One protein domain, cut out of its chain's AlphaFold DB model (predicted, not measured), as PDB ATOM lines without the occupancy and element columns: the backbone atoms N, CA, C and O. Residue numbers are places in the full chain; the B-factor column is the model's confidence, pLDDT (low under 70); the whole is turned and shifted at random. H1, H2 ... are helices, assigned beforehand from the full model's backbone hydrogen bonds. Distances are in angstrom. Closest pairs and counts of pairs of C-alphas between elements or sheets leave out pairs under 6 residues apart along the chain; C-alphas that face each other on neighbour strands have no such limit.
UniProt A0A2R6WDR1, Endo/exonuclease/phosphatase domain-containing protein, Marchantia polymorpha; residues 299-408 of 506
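What this domain is: This is residues 299 to 408 of the 506 residues of the protein "Endo/exonuclease/phosphatase domain-containing protein" of Marchantia polymorpha (UniProt A0A2R6WDR1). Five short helices, H1 to H5, make a small cluster with large angles between neighbours: the last residue of H5 meets the middle of H1, H2 and H3 lie near H1, and H4 lies near H3 only. A tail after H5 leaves this cluster; its residues 390 to 397 stick out, and it ends in the small helix H6, away from the other helices. The 110 printed residues, with six named helices in the order H1 to H6 and no named strand, are all helix by class, though under half are in named elements. The whole is compact, with a radius of gyration of the C-alphas of 14.1 A and spans of 40 by 39 by 25 A.

Where its parts are: H1, residues 299 to 311, begins at C-alpha 299 (175.071, 122.360, 133.611) and is 18.5 A long. H2 is residues 317 to 323, H3 residues 337 to 346, 14.2 A long, and H4 residues 359 to 365. H5 is residues 379 to 386, 10.5 A long. H6, residues 405 to 408, ends at C-alpha 408 (163.893, 102.985, 128.005).

How they stand to each other: H1 and H5 touch, about perpendicular at 80 degrees; their closest C-alphas, of Lys 306 and Leu 386, are 5.9 A apart. H1 and H3 are close but not clearly touching, at a steep tilt of 51 degrees, the closest C-alphas being Met 305 and Leu 344 at 7.8 A. H3 and H4 are likewise close but not clearly touching, with C-alphas 341 and 362 closest at 7.2 A. H2 is near H1, H3 and H5. In H1 to H5 every O i to N i+4 pair is within hydrogen-bond range; H6 is too short for one.

The domain as a whole: The C-alphas farthest apart, of Glu 372 and Tyr 408, are 42.0 A apart. The printed part has no cut. The link H1 to H2 is tight; the other four are long. Mean pLDDT of the printed part is 75.0; residues 351 to 354, 369 to 374 and 387 to 408 are under 70.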
ATOM      1  N   GLU A 299     174.217 123.520 133.891       90.25
ATOM      2  CA  GLU A 299     175.071 122.360 133.611       90.25
ATOM      3  C   GLU A 299     174.273 121.158 133.072       90.25
ATOM      4  O   GLU A 299     174.660 120.560 132.067       90.25
ATOM      5  N   ALA A 300     173.122 120.837 133.674       90.69
ATOM      6  CA  ALA A 300     172.266 119.742 133.220       90.69
ATOM      7  C   ALA A 300     171.733 119.956 131.792       90.69
ATOM      8  O   ALA A 300     171.745 119.024 130.982       90.69
ATOM      9  N   VAL A 301     171.311 121.175 131.446       91.25
ATOM     10  CA  VAL A 301     170.849 121.481 130.085       91.25
ATOM     11  C   VAL A 301     172.012 121.430 129.089       91.25
ATOM     12  O   VAL A 301     171.869 120.832 128.022       91.25
ATOM     13  N   PHE A 302     173.187 121.964 129.432       91.50
ATOM     14  CA  PHE A 302     174.378 121.873 128.577       91.50
ATOM     15  C   PHE A 302     174.830 120.421 128.351       91.50
ATOM     16  O   PHE A 302     175.231 120.067 127.238       91.50
ATOM     17  N   MET A 303     174.673 119.538 129.340       87.81
ATOM     18  CA  MET A 303     174.888 118.099 129.153       87.81
ATOM     19  C   MET A 303     173.894 117.473 128.162       87.81
ATOM     20  O   MET A 303     174.286 116.608 127.375       87.81
ATOM     21  N   ILE A 304     172.629 117.914 128.144       88.38
ATOM     22  CA  ILE A 304     171.653 117.493 127.122       88.38
ATOM     23  C   ILE A 304     172.078 117.987 125.735       88.38
ATOM     24  O   ILE A 304     172.033 117.212 124.776       88.38
ATOM     25  N   MET A 305     172.507 119.249 125.620       90.19
ATOM     26  CA  MET A 305     173.000 119.812 124.356       90.19
ATOM     27  C   MET A 305     174.173 118.989 123.823       90.19
ATOM     28  O   MET A 305     174.146 118.556 122.672       90.19
ATOM     29  N   LYS A 306     175.155 118.690 124.681       87.69
ATOM     30  CA  LYS A 306     176.312 117.858 124.336       87.69
ATOM     31  C   LYS A 306     175.898 116.475 123.834       87.69
ATOM     32  O   LYS A 306     176.387 116.039 122.796       87.69
ATOM     33  N   ALA A 307     174.987 115.795 124.530       83.31
ATOM     34  CA  ALA A 307     174.509 114.480 124.107       83.31
ATOM     35  C   ALA A 307     173.850 114.527 122.714       83.31
ATOM     36  O   ALA A 307     174.154 113.697 121.860       83.31
ATOM     37  N   LYS A 308     173.014 115.539 122.448       86.25
ATOM     38  CA  LYS A 308     172.369 115.726 121.138       86.25
ATOM     39  C   LYS A 308     173.368 116.067 120.025       86.25
ATOM     40  O   LYS A 308     173.249 115.524 118.931       86.25
ATOM     41  N   LEU A 309     174.383 116.890 120.300       88.19
ATOM     42  CA  LEU A 309     175.478 117.156 119.353       88.19
ATOM     43  C   LEU A 309     176.208 115.857 118.971       88.19
ATOM     44  O   LEU A 309     176.380 115.566 117.786       88.19
ATOM     45  N   LEU A 310     176.549 115.028 119.964       85.25
ATOM     46  CA  LEU A 310     177.199 113.732 119.741       85.25
ATOM     47  C   LEU A 310     176.321 112.769 118.924       85.25
ATOM     48  O   LEU A 310     176.839 112.061 118.055       85.25
ATOM     49  N   GLU A 311     175.005 112.753 119.162       83.38
ATOM     50  CA  GLU A 311     174.030 111.971 118.383       83.38
ATOM     51  C   GLU A 311     173.948 112.424 116.917       83.38
ATOM     52  O   GLU A 311     173.772 111.589 116.028       83.38
ATOM     53  N   MET A 312     174.143 113.720 116.650       86.62
ATOM     54  CA  MET A 312     174.239 114.288 115.298       86.62
ATOM     55  C   MET A 312     175.606 114.061 114.634       86.62
ATOM     56  O   MET A 312     175.788 114.404 113.469       86.62
ATOM     57  N   GLY A 313     176.563 113.459 115.347       84.94
ATOM     58  CA  GLY A 313     177.910 113.190 114.849       84.94
ATOM     59  C   GLY A 313     178.902 114.340 115.031       84.94
ATOM     60  O   GLY A 313     180.043 114.192 114.601       84.94
ATOM     61  N   ILE A 314     178.507 115.426 115.702       86.44
ATOM     62  CA  ILE A 314     179.361 116.580 116.008       86.44
ATOM     63  C   ILE A 314     180.194 116.233 117.240       86.44
ATOM     64  O   ILE A 314     179.653 116.030 118.328       86.44
ATOM     65  N   LYS A 315     181.509 116.076 117.054       80.94
ATOM     66  CA  LYS A 315     182.410 115.529 118.086       80.94
ATOM     67  C   LYS A 315     183.636 116.379 118.363       80.94
ATOM     68  O   LYS A 315     184.239 116.205 119.419       80.94
ATOM     69  N   ASP A 316     184.029 117.228 117.424       81.44
ATOM     70  CA  ASP A 316     185.182 118.099 117.586       81.44
ATOM     71  C   ASP A 316     184.761 119.556 117.799       81.44
ATOM     72  O   ASP A 316     183.605 119.956 117.614       81.44
ATOM     73  N   GLU A 317     185.717 120.341 118.286       81.88
ATOM     74  CA  GLU A 317     185.498 121.746 118.605       81.88
ATOM     75  C   GLU A 317     185.117 122.552 117.362       81.88
ATOM     76  O   GLU A 317     184.244 123.414 117.439       81.88
ATOM     77  N   LYS A 318     185.737 122.254 116.217       83.44
ATOM     78  CA  LYS A 318     185.525 122.995 114.976       83.44
ATOM     79  C   LYS A 318     184.080 122.853 114.502       83.44
ATOM     80  O   LYS A 318     183.422 123.863 114.270       83.44
ATOM     81  N   ASP A 319     183.586 121.622 114.423       85.44
ATOM     82  CA  ASP A 319     182.215 121.328 114.018       85.44
ATOM     83  C   ASP A 319     181.208 121.900 115.029       85.44
ATOM     84  O   ASP A 319     180.111 122.310 114.656       85.44
ATOM     85  N   THR A 320     181.577 121.971 116.314       85.19
ATOM     86  CA  THR A 320     180.735 122.606 117.338       85.19
ATOM     87  C   THR A 320     180.656 124.120 117.135       85.19
ATOM     88  O   THR A 320     179.566 124.680 117.176       85.19
ATOM     89  N   ILE A 321     181.777 124.795 116.865       84.00
ATOM     90  CA  ILE A 321     181.798 126.239 116.579       84.00
ATOM     91  C   ILE A 321     180.975 126.560 115.323       84.00
ATOM     92  O   ILE A 321     180.171 127.491 115.343       84.00
ATOM     93  N   GLU A 322     181.131 125.766 114.260       87.75
ATOM     94  CA  GLU A 322     180.331 125.880 113.033       87.75
ATOM     95  C   GLU A 322     178.838 125.640 113.319       87.75
ATOM     96  O   GLU A 322     177.966 126.347 112.814       87.75
ATOM     97  N   PHE A 323     178.504 124.693 114.201       90.56
ATOM     98  CA  PHE A 323     177.114 124.429 114.574       90.56
ATOM     99  C   PHE A 323     176.430 125.629 115.238       90.56
ATOM    100  O   PHE A 323     175.259 125.889 114.955       90.56
ATOM    101  N   PHE A 324     177.142 126.358 116.096       90.44
ATOM    102  CA  PHE A 324     176.624 127.570 116.733       90.44
ATOM    103  C   PHE A 324     176.778 128.828 115.853       90.44
ATOM    104  O   PHE A 324     176.346 129.895 116.276       90.44
ATOM    105  N   GLU A 325     177.329 128.724 114.633       88.75
ATOM    106  CA  GLU A 325     177.568 129.832 113.681       88.75
ATOM    107  C   GLU A 325     178.560 130.882 114.207       88.75
ATOM    108  O   GLU A 325     178.311 132.091 114.164       88.75
ATOM    109  N   CYS A 326     179.662 130.425 114.802       81.31
ATOM    110  CA  CYS A 326     180.582 131.262 115.581       81.31
ATOM    111  C   CYS A 326     182.020 131.237 115.056       81.31
ATOM    112  O   CYS A 326     182.962 131.431 115.820       81.31
ATOM    113  N   GLU A 327     182.209 130.982 113.764       82.19
ATOM    114  CA  GLU A 327     183.517 130.721 113.154       82.19
ATOM    115  C   GLU A 327     184.487 131.905 113.260       82.19
ATOM    116  O   GLU A 327     185.689 131.705 113.419       82.19
ATOM    117  N   ASP A 328     183.955 133.126 113.208       84.12
ATOM    118  CA  ASP A 328     184.731 134.368 113.290       84.12
ATOM    119  C   ASP A 328     184.869 134.907 114.728       84.12
ATOM    120  O   ASP A 328     185.422 135.990 114.927       84.12
ATOM    121  N   ALA A 329     184.343 134.194 115.730       82.44
ATOM    122  CA  ALA A 329     184.318 134.663 117.108       82.44
ATOM    123  C   ALA A 329     185.578 134.289 117.902       82.44
ATOM    124  O   ALA A 329     186.122 133.188 117.797       82.44
ATOM    125  N   THR A 330     186.020 135.212 118.750       86.69
ATOM    126  CA  THR A 330     187.063 135.007 119.760       86.69
ATOM    127  C   THR A 330     186.463 134.487 121.070       86.69
ATOM    128  O   THR A 330     185.252 134.533 121.276       86.69
ATOM    129  N   GLU A 331     187.295 133.972 121.981       85.75
ATOM    130  CA  GLU A 331     186.816 133.414 123.260       85.75
ATOM    131  C   GLU A 331     186.136 134.450 124.162       85.75
ATOM    132  O   GLU A 331     185.267 134.081 124.953       85.75
ATOM    133  N   ASP A 332     186.493 135.724 124.003       86.38
ATOM    134  CA  ASP A 332     185.942 136.843 124.770       86.38
ATOM    135  C   ASP A 332     184.655 137.411 124.147       86.38
ATOM    136  O   ASP A 332     183.943 138.185 124.793       86.38
ATOM    137  N   ASP A 333     184.337 137.043 122.900       88.50
ATOM    138  CA  ASP A 333     183.113 137.502 122.249       88.50
ATOM    139  C   ASP A 333     181.881 136.873 122.915       88.50
ATOM    140  O   ASP A 333     181.879 135.712 123.338       88.50
ATOM    141  N   LEU A 334     180.806 137.657 123.007       89.25
ATOM    142  CA  LEU A 334     179.534 137.200 123.562       89.25
ATOM    143  C   LEU A 334     178.816 136.280 122.582       89.25
ATOM    144  O   LEU A 334     178.814 136.542 121.378       89.25
ATOM    145  N   VAL A 335     178.137 135.260 123.110       88.88
ATOM    146  CA  VAL A 335     177.250 134.389 122.331       88.88
ATOM    147  C   VAL A 335     175.965 135.162 121.981       88.88
ATOM    148  O   VAL A 335     175.202 135.498 122.890       88.88
ATOM    149  N   PRO A 336     175.668 135.452 120.697       90.06
ATOM    150  CA  PRO A 336     174.440 136.128 120.309       90.06
ATOM    151  C   PRO A 336     173.232 135.248 120.594       90.06
ATOM    152  O   PRO A 336     173.211 134.065 120.237       90.06
ATOM    153  N   PHE A 337     172.206 135.854 121.187       90.19
ATOM    154  CA  PHE A 337     170.973 135.169 121.554       90.19
ATOM    155  C   PHE A 337     170.355 134.435 120.359       90.19
ATOM    156  O   PHE A 337     170.013 133.260 120.463       90.19
ATOM    157  N   GLU A 338     170.276 135.091 119.200       91.69
ATOM    158  CA  GLU A 338     169.639 134.550 117.998       91.69
ATOM    159  C   GLU A 338     170.376 133.319 117.460       91.69
ATOM    160  O   GLU A 338     169.741 132.352 117.036       91.69
ATOM    161  N   LYS A 339     171.715 133.323 117.520       92.00
ATOM    162  CA  LYS A 339     172.545 132.191 117.084       92.00
ATOM    163  C   LYS A 339     172.411 131.005 118.031       92.00
ATOM    164  O   LYS A 339     172.218 129.874 117.589       92.00
ATOM    165  N   PHE A 340     172.442 131.266 119.338       92.81
ATOM    166  CA  PHE A 340     172.236 130.231 120.347       92.81
ATOM    167  C   PHE A 340     170.838 129.616 120.237       92.81
ATOM    168  O   PHE A 340     170.694 128.397 120.183       92.81
ATOM    169  N   GLN A 341     169.813 130.456 120.108       91.81
ATOM    170  CA  GLN A 341     168.434 130.034 119.893       91.81
ATOM    171  C   GLN A 341     168.300 129.180 118.621       91.81
ATOM    172  O   GLN A 341     167.704 128.103 118.651       91.81
ATOM    173  N   HIS A 342     168.910 129.599 117.508       92.31
ATOM    174  CA  HIS A 342     168.912 128.817 116.273       92.31
ATOM    175  C   HIS A 342     169.571 127.438 116.457       92.31
ATOM    176  O   HIS A 342     169.015 126.423 116.022       92.31
ATOM    177  N   ALA A 343     170.701 127.368 117.164       93.31
ATOM    178  CA  ALA A 343     171.368 126.112 117.492       93.31
ATOM    179  C   ALA A 343     170.487 125.190 118.357       93.31
ATOM    180  O   ALA A 343     170.363 123.999 118.064       93.31
ATOM    181  N   LEU A 344     169.801 125.723 119.374       92.12
ATOM    182  CA  LEU A 344     168.866 124.948 120.199       92.12
ATOM    183  C   LEU A 344     167.682 124.412 119.394       92.12
ATOM    184  O   LEU A 344     167.283 123.260 119.580       92.12
ATOM    185  N   ASN A 345     167.156 125.203 118.460       90.81
ATOM    186  CA  ASN A 345     166.120 124.747 117.542       90.81
ATOM    187  C   ASN A 345     166.618 123.593 116.654       90.81
ATOM    188  O   ASN A 345     165.940 122.575 116.525       90.81
ATOM    189  N   ARG A 346     167.847 123.683 116.125       91.56
ATOM    190  CA  ARG A 346     168.485 122.594 115.356       91.56
ATOM    191  C   ARG A 346     168.710 121.322 116.183       91.56
ATOM    192  O   ARG A 346     168.646 120.229 115.627       91.56
ATOM    193  N   LEU A 347     168.929 121.447 117.495       89.06
ATOM    194  CA  LEU A 347     168.998 120.321 118.444       89.06
ATOM    195  C   LEU A 347     167.609 119.770 118.832       89.06
ATOM    196  O   LEU A 347     167.505 118.779 119.567       89.06
ATOM    197  N   GLY A 348     166.527 120.407 118.375       88.19
ATOM    198  CA  GLY A 348     165.158 120.075 118.756       88.19
ATOM    199  C   GLY A 348     164.876 120.336 120.236       88.19
ATOM    200  O   GLY A 348     164.107 119.598 120.840       88.19
ATOM    201  N   LEU A 349     165.541 121.324 120.843       88.56
ATOM    202  CA  LEU A 349     165.409 121.687 122.259       88.56
ATOM    203  C   LEU A 349     164.432 122.839 122.504       88.56
ATOM    204  O   LEU A 349     164.362 123.316 123.626       88.56
ATOM    205  N   MET A 350     163.696 123.297 121.495       83.44
ATOM    206  CA  MET A 350     162.896 124.527 121.554       83.44
ATOM    207  C   MET A 350     161.415 124.361 121.204       83.44
ATOM    208  O   MET A 350     160.715 125.359 121.088       83.44
ATOM    209  N   ASP A 351     160.954 123.123 121.016       67.94
ATOM    210  CA  ASP A 351     159.626 122.833 120.469       67.94
ATOM    211  C   ASP A 351     158.500 123.682 121.104       67.94
ATOM    212  O   ASP A 351     158.323 123.694 122.329       67.94
ATOM    213  N   GLU A 352     157.764 124.398 120.245       51.97
ATOM    214  CA  GLU A 352     156.769 125.425 120.588       51.97
ATOM    215  C   GLU A 352     155.519 124.833 121.270       51.97
ATOM    216  O   GLU A 352     154.771 125.548 121.949       51.97
ATOM    217  N   ASP A 353     155.327 123.512 121.175       53.81
ATOM    218  CA  ASP A 353     154.170 122.793 121.716       53.81
ATOM    219  C   ASP A 353     154.292 122.378 123.202       53.81
ATOM    220  O   ASP A 353     153.396 121.707 123.710       53.81
ATOM    221  N   SER A 354     155.298 122.892 123.940       57.44
ATOM    222  CA  SER A 354     155.509 122.878 125.421       57.44
ATOM    223  C   SER A 354     156.593 121.953 125.993       57.44
ATOM    224  O   SER A 354     156.830 121.953 127.205       57.44
ATOM    225  N   GLU A 355     157.310 121.217 125.148       73.38
ATOM    226  CA  GLU A 355     158.284 120.214 125.607       73.38
ATOM    227  C   GLU A 355     159.745 120.694 125.545       73.38
ATOM    228  O   GLU A 355     160.610 120.118 126.208       73.38
ATOM    229  N   GLY A 356     160.026 121.763 124.791       83.06
ATOM    230  CA  GLY A 356     161.345 122.398 124.691       83.06
ATOM    231  C   GLY A 356     161.581 123.511 125.716       83.06
ATOM    232  O   GLY A 356     160.689 123.861 126.488       83.06
ATOM    233  N   LEU A 357     162.799 124.053 125.730       88.12
ATOM    234  CA  LEU A 357     163.224 125.258 126.447       88.12
ATOM    235  C   LEU A 357     162.406 126.472 125.996       88.12
ATOM    236  O   LEU A 357     162.224 126.719 124.806       88.12
ATOM    237  N   THR A 358     161.934 127.236 126.968       86.94
ATOM    238  CA  THR A 358     161.224 128.500 126.783       86.94
ATOM    239  C   THR A 358     162.213 129.646 126.582       86.94
ATOM    240  O   THR A 358     163.356 129.569 127.026       86.94
ATOM    241  N   THR A 359     161.777 130.747 125.965       87.00
ATOM    242  CA  THR A 359     162.619 131.944 125.784       87.00
ATOM    243  C   THR A 359     163.276 132.420 127.087       87.00
ATOM    244  O   THR A 359     164.491 132.595 127.071       87.00
ATOM    245  N   PRO A 360     162.557 132.543 128.224       87.19
ATOM    246  CA  PRO A 360     163.184 132.944 129.483       87.19
ATOM    247  C   PRO A 360     164.268 131.966 129.959       87.19
ATOM    248  O   PRO A 360     165.307 132.391 130.451       87.19
ATOM    249  N   GLU A 361     164.076 130.657 129.778       89.12
ATOM    250  CA  GLU A 361     165.107 129.669 130.127       89.12
ATOM    251  C   GLU A 361     166.338 129.794 129.226       89.12
ATOM    252  O   GLU A 361     167.453 129.600 129.687       89.12
ATOM    253  N   ILE A 362     166.166 130.140 127.949       90.50
ATOM    254  CA  ILE A 362     167.290 130.378 127.033       90.50
ATOM    255  C   ILE A 362     168.065 131.636 127.447       90.50
ATOM    256  O   ILE A 362     169.294 131.626 127.435       90.50
ATOM    257  N   GLU A 363     167.362 132.698 127.843       88.75
ATOM    258  CA  GLU A 363     167.976 133.917 128.385       88.75
ATOM    259  C   GLU A 363     168.759 133.629 129.675       88.75
ATOM    260  O   GLU A 363     169.886 134.101 129.819       88.75
ATOM    261  N   ASP A 364     168.197 132.816 130.576       87.81
ATOM    262  CA  ASP A 364     168.845 132.355 131.813       87.81
ATOM    263  C   ASP A 364     170.095 131.509 131.517       87.81
ATOM    264  O   ASP A 364     171.159 131.732 132.095       87.81
ATOM    265  N   LEU A 365     170.025 130.603 130.535       89.88
ATOM    266  CA  LEU A 365     171.181 129.817 130.094       89.88
ATOM    267  C   LEU A 365     172.314 130.694 129.554       89.88
ATOM    268  O   LEU A 365     173.473 130.314 129.701       89.88
ATOM    269  N   LEU A 366     172.009 131.848 128.956       89.19
ATOM    270  CA  LEU A 366     172.998 132.795 128.436       89.19
ATOM    271  C   LEU A 366     173.533 133.779 129.485       89.19
ATOM    272  O   LEU A 366     174.445 134.541 129.167       89.19
ATOM    273  N   GLN A 367     173.040 133.762 130.726       86.06
ATOM    274  CA  GLN A 367     173.672 134.512 131.815       86.06
ATOM    275  C   GLN A 367     175.035 133.901 132.135       86.06
ATOM    276  O   GLN A 367     175.146 132.682 132.255       86.06
ATOM    277  N   SER A 368     176.082 134.709 132.271       73.62
ATOM    278  CA  SER A 368     177.414 134.207 132.636       73.62
ATOM    279  C   SER A 368     177.404 133.591 134.040       73.62
ATOM    280  O   SER A 368     176.712 134.061 134.941       73.62
ATOM    281  N   THR A 369     178.185 132.527 134.231       66.31
ATOM    282  CA  THR A 369     178.463 131.955 135.563       66.31
ATOM    283  C   THR A 369     179.755 132.500 136.181       66.31
ATOM    284  O   THR A 369     180.084 132.145 137.309       66.31
ATOM    285  N   ALA A 370     180.507 133.329 135.451       62.53
ATOM    286  CA  ALA A 370     181.769 133.913 135.886       62.53
ATOM    287  C   ALA A 370     181.529 135.303 136.520       62.53
ATOM    288  O   ALA A 370     180.980 136.185 135.856       62.53
ATOM    289  N   PRO A 371     181.949 135.539 137.780       56.59
ATOM    290  CA  PRO A 371     181.771 136.827 138.462       56.59
ATOM    291  C   PRO A 371     182.394 138.030 137.731       56.59
ATOM    292  O   PRO A 371     181.965 139.166 137.924       56.59
ATOM    293  N   GLU A 372     183.434 137.782 136.937       55.62
ATOM    294  CA  GLU A 372     184.240 138.770 136.215       55.62
ATOM    295  C   GLU A 372     183.688 139.197 134.843       55.62
ATOM    296  O   GLU A 372     184.170 140.187 134.287       55.62
ATOM    297  N   ASN A 373     182.683 138.500 134.304       58.50
ATOM    298  CA  ASN A 373     182.157 138.759 132.963       58.50
ATOM    299  C   ASN A 373     180.938 139.694 132.968       58.50
ATOM    300  O   ASN A 373     180.318 139.965 133.993       58.50
ATOM    301  N   THR A 374     180.599 140.228 131.791       55.34
ATOM    302  CA  THR A 374     179.624 141.315 131.545       55.34
ATOM    303  C   THR A 374     178.153 140.956 131.833       55.34
ATOM    304  O   THR A 374     177.243 141.628 131.348       55.34
ATOM    305  N   GLY A 375     177.904 139.904 132.619       73.88
ATOM    306  CA  GLY A 375     176.593 139.316 132.890       73.88
ATOM    307  C   GLY A 375     176.132 138.318 131.823       73.88
ATOM    308  O   GLY A 375     175.271 137.496 132.106       73.88
ATOM    309  N   PHE A 376     176.738 138.312 130.633       82.06
ATOM    310  CA  PHE A 376     176.368 137.432 129.521       82.06
ATOM    311  C   PHE A 376     177.486 136.452 129.162       82.06
ATOM    312  O   PHE A 376     178.668 136.755 129.311       82.06
ATOM    313  N   MET A 377     177.092 135.278 128.677       88.06
ATOM    314  CA  MET A 377     177.977 134.178 128.310       88.06
ATOM    315  C   MET A 377     178.890 134.537 127.135       88.06
ATOM    316  O   MET A 377     178.426 134.996 126.085       88.06
ATOM    317  N   THR A 378     180.181 134.244 127.288       89.62
ATOM    318  CA  THR A 378     181.169 134.309 126.205       89.62
ATOM    319  C   THR A 378     181.296 132.975 125.473       89.62
ATOM    320  O   THR A 378     180.892 131.919 125.972       89.62
ATOM    321  N   TYR A 379     181.911 132.976 124.291       85.81
ATOM    322  CA  TYR A 379     182.225 131.727 123.597       85.81
ATOM    323  C   TYR A 379     183.210 130.845 124.360       85.81
ATOM    324  O   TYR A 379     183.088 129.621 124.302       85.81
ATOM    325  N   GLY A 380     184.156 131.428 125.101       85.75
ATOM    326  CA  GLY A 380     185.037 130.681 125.997       85.75
ATOM    327  C   GLY A 380     184.247 129.898 127.051       85.75
ATOM    328  O   GLY A 380     184.480 128.705 127.247       85.75
ATOM    329  N   GLU A 381     183.244 130.528 127.670       87.31
ATOM    330  CA  GLU A 381     182.339 129.850 128.607       87.31
ATOM    331  C   GLU A 381     181.514 128.750 127.933       87.31
ATOM    332  O   GLU A 381     181.432 127.639 128.461       87.31
ATOM    333  N   LEU A 382     180.938 129.027 126.757       88.19
ATOM    334  CA  LEU A 382     180.168 128.050 125.984       88.19
ATOM    335  C   LEU A 382     181.000 126.791 125.691       88.19
ATOM    336  O   LEU A 382     180.533 125.666 125.896       88.19
ATOM    337  N   LYS A 383     182.256 126.973 125.263       83.06
ATOM    338  CA  LYS A 383     183.204 125.876 125.015       83.06
ATOM    339  C   LYS A 383     183.494 125.068 126.279       83.06
ATOM    340  O   LYS A 383     183.516 123.835 126.218       83.06
ATOM    341  N   THR A 384     183.706 125.740 127.411       84.25
ATOM    342  CA  THR A 384     183.959 125.081 128.699       84.25
ATOM    343  C   THR A 384     182.738 124.283 129.164       84.25
ATOM    344  O   THR A 384     182.894 123.131 129.564       84.25
ATOM    345  N   LEU A 385     181.521 124.827 129.049       85.44
ATOM    346  CA  LEU A 385     180.279 124.145 129.449       85.44
ATOM    347  C   LEU A 385     179.950 122.933 128.570       85.44
ATOM    348  O   LEU A 385     179.490 121.907 129.070       85.44
ATOM    349  N   LEU A 386     180.238 123.004 127.269       83.38
ATOM    350  CA  LEU A 386     180.165 121.842 126.375       83.38
ATOM    351  C   LEU A 386     181.352 120.879 126.566       83.38
ATOM    352  O   LEU A 386     181.321 119.737 126.094       83.38
ATOM    353  N   ASN A 387     182.370 121.300 127.322       69.25
ATOM    354  CA  ASN A 387     183.561 120.540 127.683       69.25
ATOM    355  C   ASN A 387     184.207 119.879 126.451       69.25
ATOM    356  O   ASN A 387     184.268 118.650 126.343       69.25
ATOM    357  N   LEU A 388     184.607 120.719 125.488       61.09
ATOM    358  CA  LEU A 388     185.197 120.306 124.205       61.09
ATOM    359  C   LEU A 388     186.702 119.974 124.298       61.09
ATOM    360  O   LEU A 388     187.247 119.407 123.357       61.09
ATOM    361  N   HIS A 389     187.363 120.273 125.429       45.44
ATOM    362  CA  HIS A 389     188.831 120.205 125.571       45.44
ATOM    363  C   HIS A 389     189.392 119.160 126.552       45.44
ATOM    364  O   HIS A 389     190.611 119.023 126.632       45.44
ATOM    365  N   GLN A 390     188.586 118.383 127.288       42.41
ATOM    366  CA  GLN A 390     189.136 117.413 128.254       42.41
ATOM    367  C   GLN A 390     188.972 115.950 127.833       42.41
ATOM    368  O   GLN A 390     187.923 115.331 127.998       42.41
ATOM    369  N   ALA A 391     190.087 115.383 127.371       35.72
ATOM    370  CA  ALA A 391     190.411 113.971 127.510       35.72
ATOM    371  C   ALA A 391     191.234 113.770 128.801       35.72
ATOM    372  O   ALA A 391     192.450 113.659 128.746       35.72
ATOM    373  N   GLU A 392     190.584 113.733 129.965       28.50
ATOM    374  CA  GLU A 392     191.152 113.254 131.240       28.50
ATOM    375  C   GLU A 392     190.081 112.391 131.942       28.50
ATOM    376  O   GLU A 392     188.884 112.591 131.708       28.50
ATOM    377  N   PRO A 393     190.464 111.378 132.742       30.62
ATOM    378  CA  PRO A 393     189.618 110.241 133.085       30.62
ATOM    379  C   PRO A 393     188.656 110.558 134.238       30.62
ATOM    380  O   PRO A 393     188.676 109.907 135.278       30.62
ATOM    381  N   MET A 394     187.749 111.512 134.044       31.83
ATOM    382  CA  MET A 394     186.512 111.562 134.820       31.83
ATOM    383  C   MET A 394     185.520 110.587 134.198       31.83
ATOM    384  O   MET A 394     184.665 110.954 133.402       31.83
ATOM    385  N   SER A 395     185.706 109.317 134.572       30.91
ATOM    386  CA  SER A 395     184.883 108.160 134.230       30.91
ATOM    387  C   SER A 395     184.676 107.924 132.727       30.91
ATOM    388  O   SER A 395     183.971 108.639 132.020       30.91
ATOM    389  N   SER A 396     185.176 106.787 132.247       28.73
ATOM    390  CA  SER A 396     184.848 106.228 130.930       28.73
ATOM    391  C   SER A 396     183.344 105.951 130.703       28.73
ATOM    392  O   SER A 396     182.993 105.384 129.667       28.73
ATOM    393  N   CYS A 397     182.454 106.352 131.627       32.12
ATOM    394  CA  CYS A 397     181.001 106.311 131.467       32.12
ATOM    395  C   CYS A 397     180.451 107.400 130.526       32.12
ATOM    396  O   CYS A 397     179.536 107.104 129.769       32.12
ATOM    397  N   LEU A 398     181.035 108.606 130.477       37.16
ATOM    398  CA  LEU A 398     180.428 109.741 129.752       37.16
ATOM    399  C   LEU A 398     180.545 109.655 128.218       37.16
ATOM    400  O   LEU A 398     179.771 110.270 127.491       37.16
ATOM    401  N   LEU A 399     181.497 108.877 127.693       32.62
ATOM    402  CA  LEU A 399     181.725 108.732 126.245       32.62
ATOM    403  C   LEU A 399     180.802 107.697 125.575       32.62
ATOM    404  O   LEU A 399     180.856 107.524 124.356       32.62
ATOM    405  N   LYS A 400     179.953 107.009 126.351       33.75
ATOM    406  CA  LYS A 400     178.925 106.081 125.845       33.75
ATOM    407  C   LYS A 400     177.494 106.600 126.021       33.75
ATOM    408  O   LYS A 400     176.553 105.882 125.682       33.75
ATOM    409  N   ASP A 401     177.335 107.834 126.494       40.78
ATOM    410  CA  ASP A 401     176.041 108.454 126.761       40.78
ATOM    411  C   ASP A 401     175.333 108.836 125.450       40.78
ATOM    412  O   ASP A 401     175.380 109.976 124.990       40.78
ATOM    413  N   LYS A 402     174.606 107.882 124.858       41.06
ATOM    414  CA  LYS A 402     173.331 108.248 124.220       41.06
ATOM    415  C   LYS A 402     172.467 108.909 125.293       41.06
ATOM    416  O   LYS A 402     172.638 108.588 126.470       41.06
ATOM    417  N   LEU A 403     171.512 109.769 124.931       49.03
ATOM    418  CA  LEU A 403     170.452 110.114 125.880       49.03
ATOM    419  C   LEU A 403     169.829 108.776 126.335       49.03
ATOM    420  O   LEU A 403     169.192 108.091 125.531       49.03
ATOM    421  N   ASP A 404     170.127 108.318 127.559       46.25
ATOM    422  CA  ASP A 404     169.855 106.932 127.993       46.25
ATOM    423  C   ASP A 404     168.359 106.631 128.065       46.25
ATOM    424  O   ASP A 404     167.956 105.470 128.032       46.25
ATOM    425  N   ASP A 405     167.524 107.673 128.000       47.06
ATOM    426  CA  ASP A 405     166.115 107.504 127.683       47.06
ATOM    427  C   ASP A 405     165.956 106.598 126.457       47.06
ATOM    428  O   ASP A 405     165.077 105.762 126.468       47.06
ATOM    429  N   SER A 406     166.813 106.635 125.430       43.84
ATOM    430  CA  SER A 406     166.653 105.833 124.203       43.84
ATOM    431  C   SER A 406     166.566 104.311 124.391       43.84
ATOM    432  O   SER A 406     165.966 103.649 123.536       43.84
ATOM    433  N   THR A 407     167.119 103.747 125.473       39.38
ATOM    434  CA  THR A 407     166.987 102.311 125.798       39.38
ATOM    435  C   THR A 407     165.708 101.994 126.581       39.38
ATOM    436  O   THR A 407     165.244 100.854 126.566       39.38
ATOM    437  N   TYR A 408     165.106 103.017 127.189       45.50
ATOM    438  CA  TYR A 408     163.893 102.985 128.005       45.50
ATOM    439  C   TYR A 408     162.685 103.690 127.328       45.50
ATOM    440  O   TYR A 408     161.554 103.594 127.801       45.50
TER     441      TYR A 408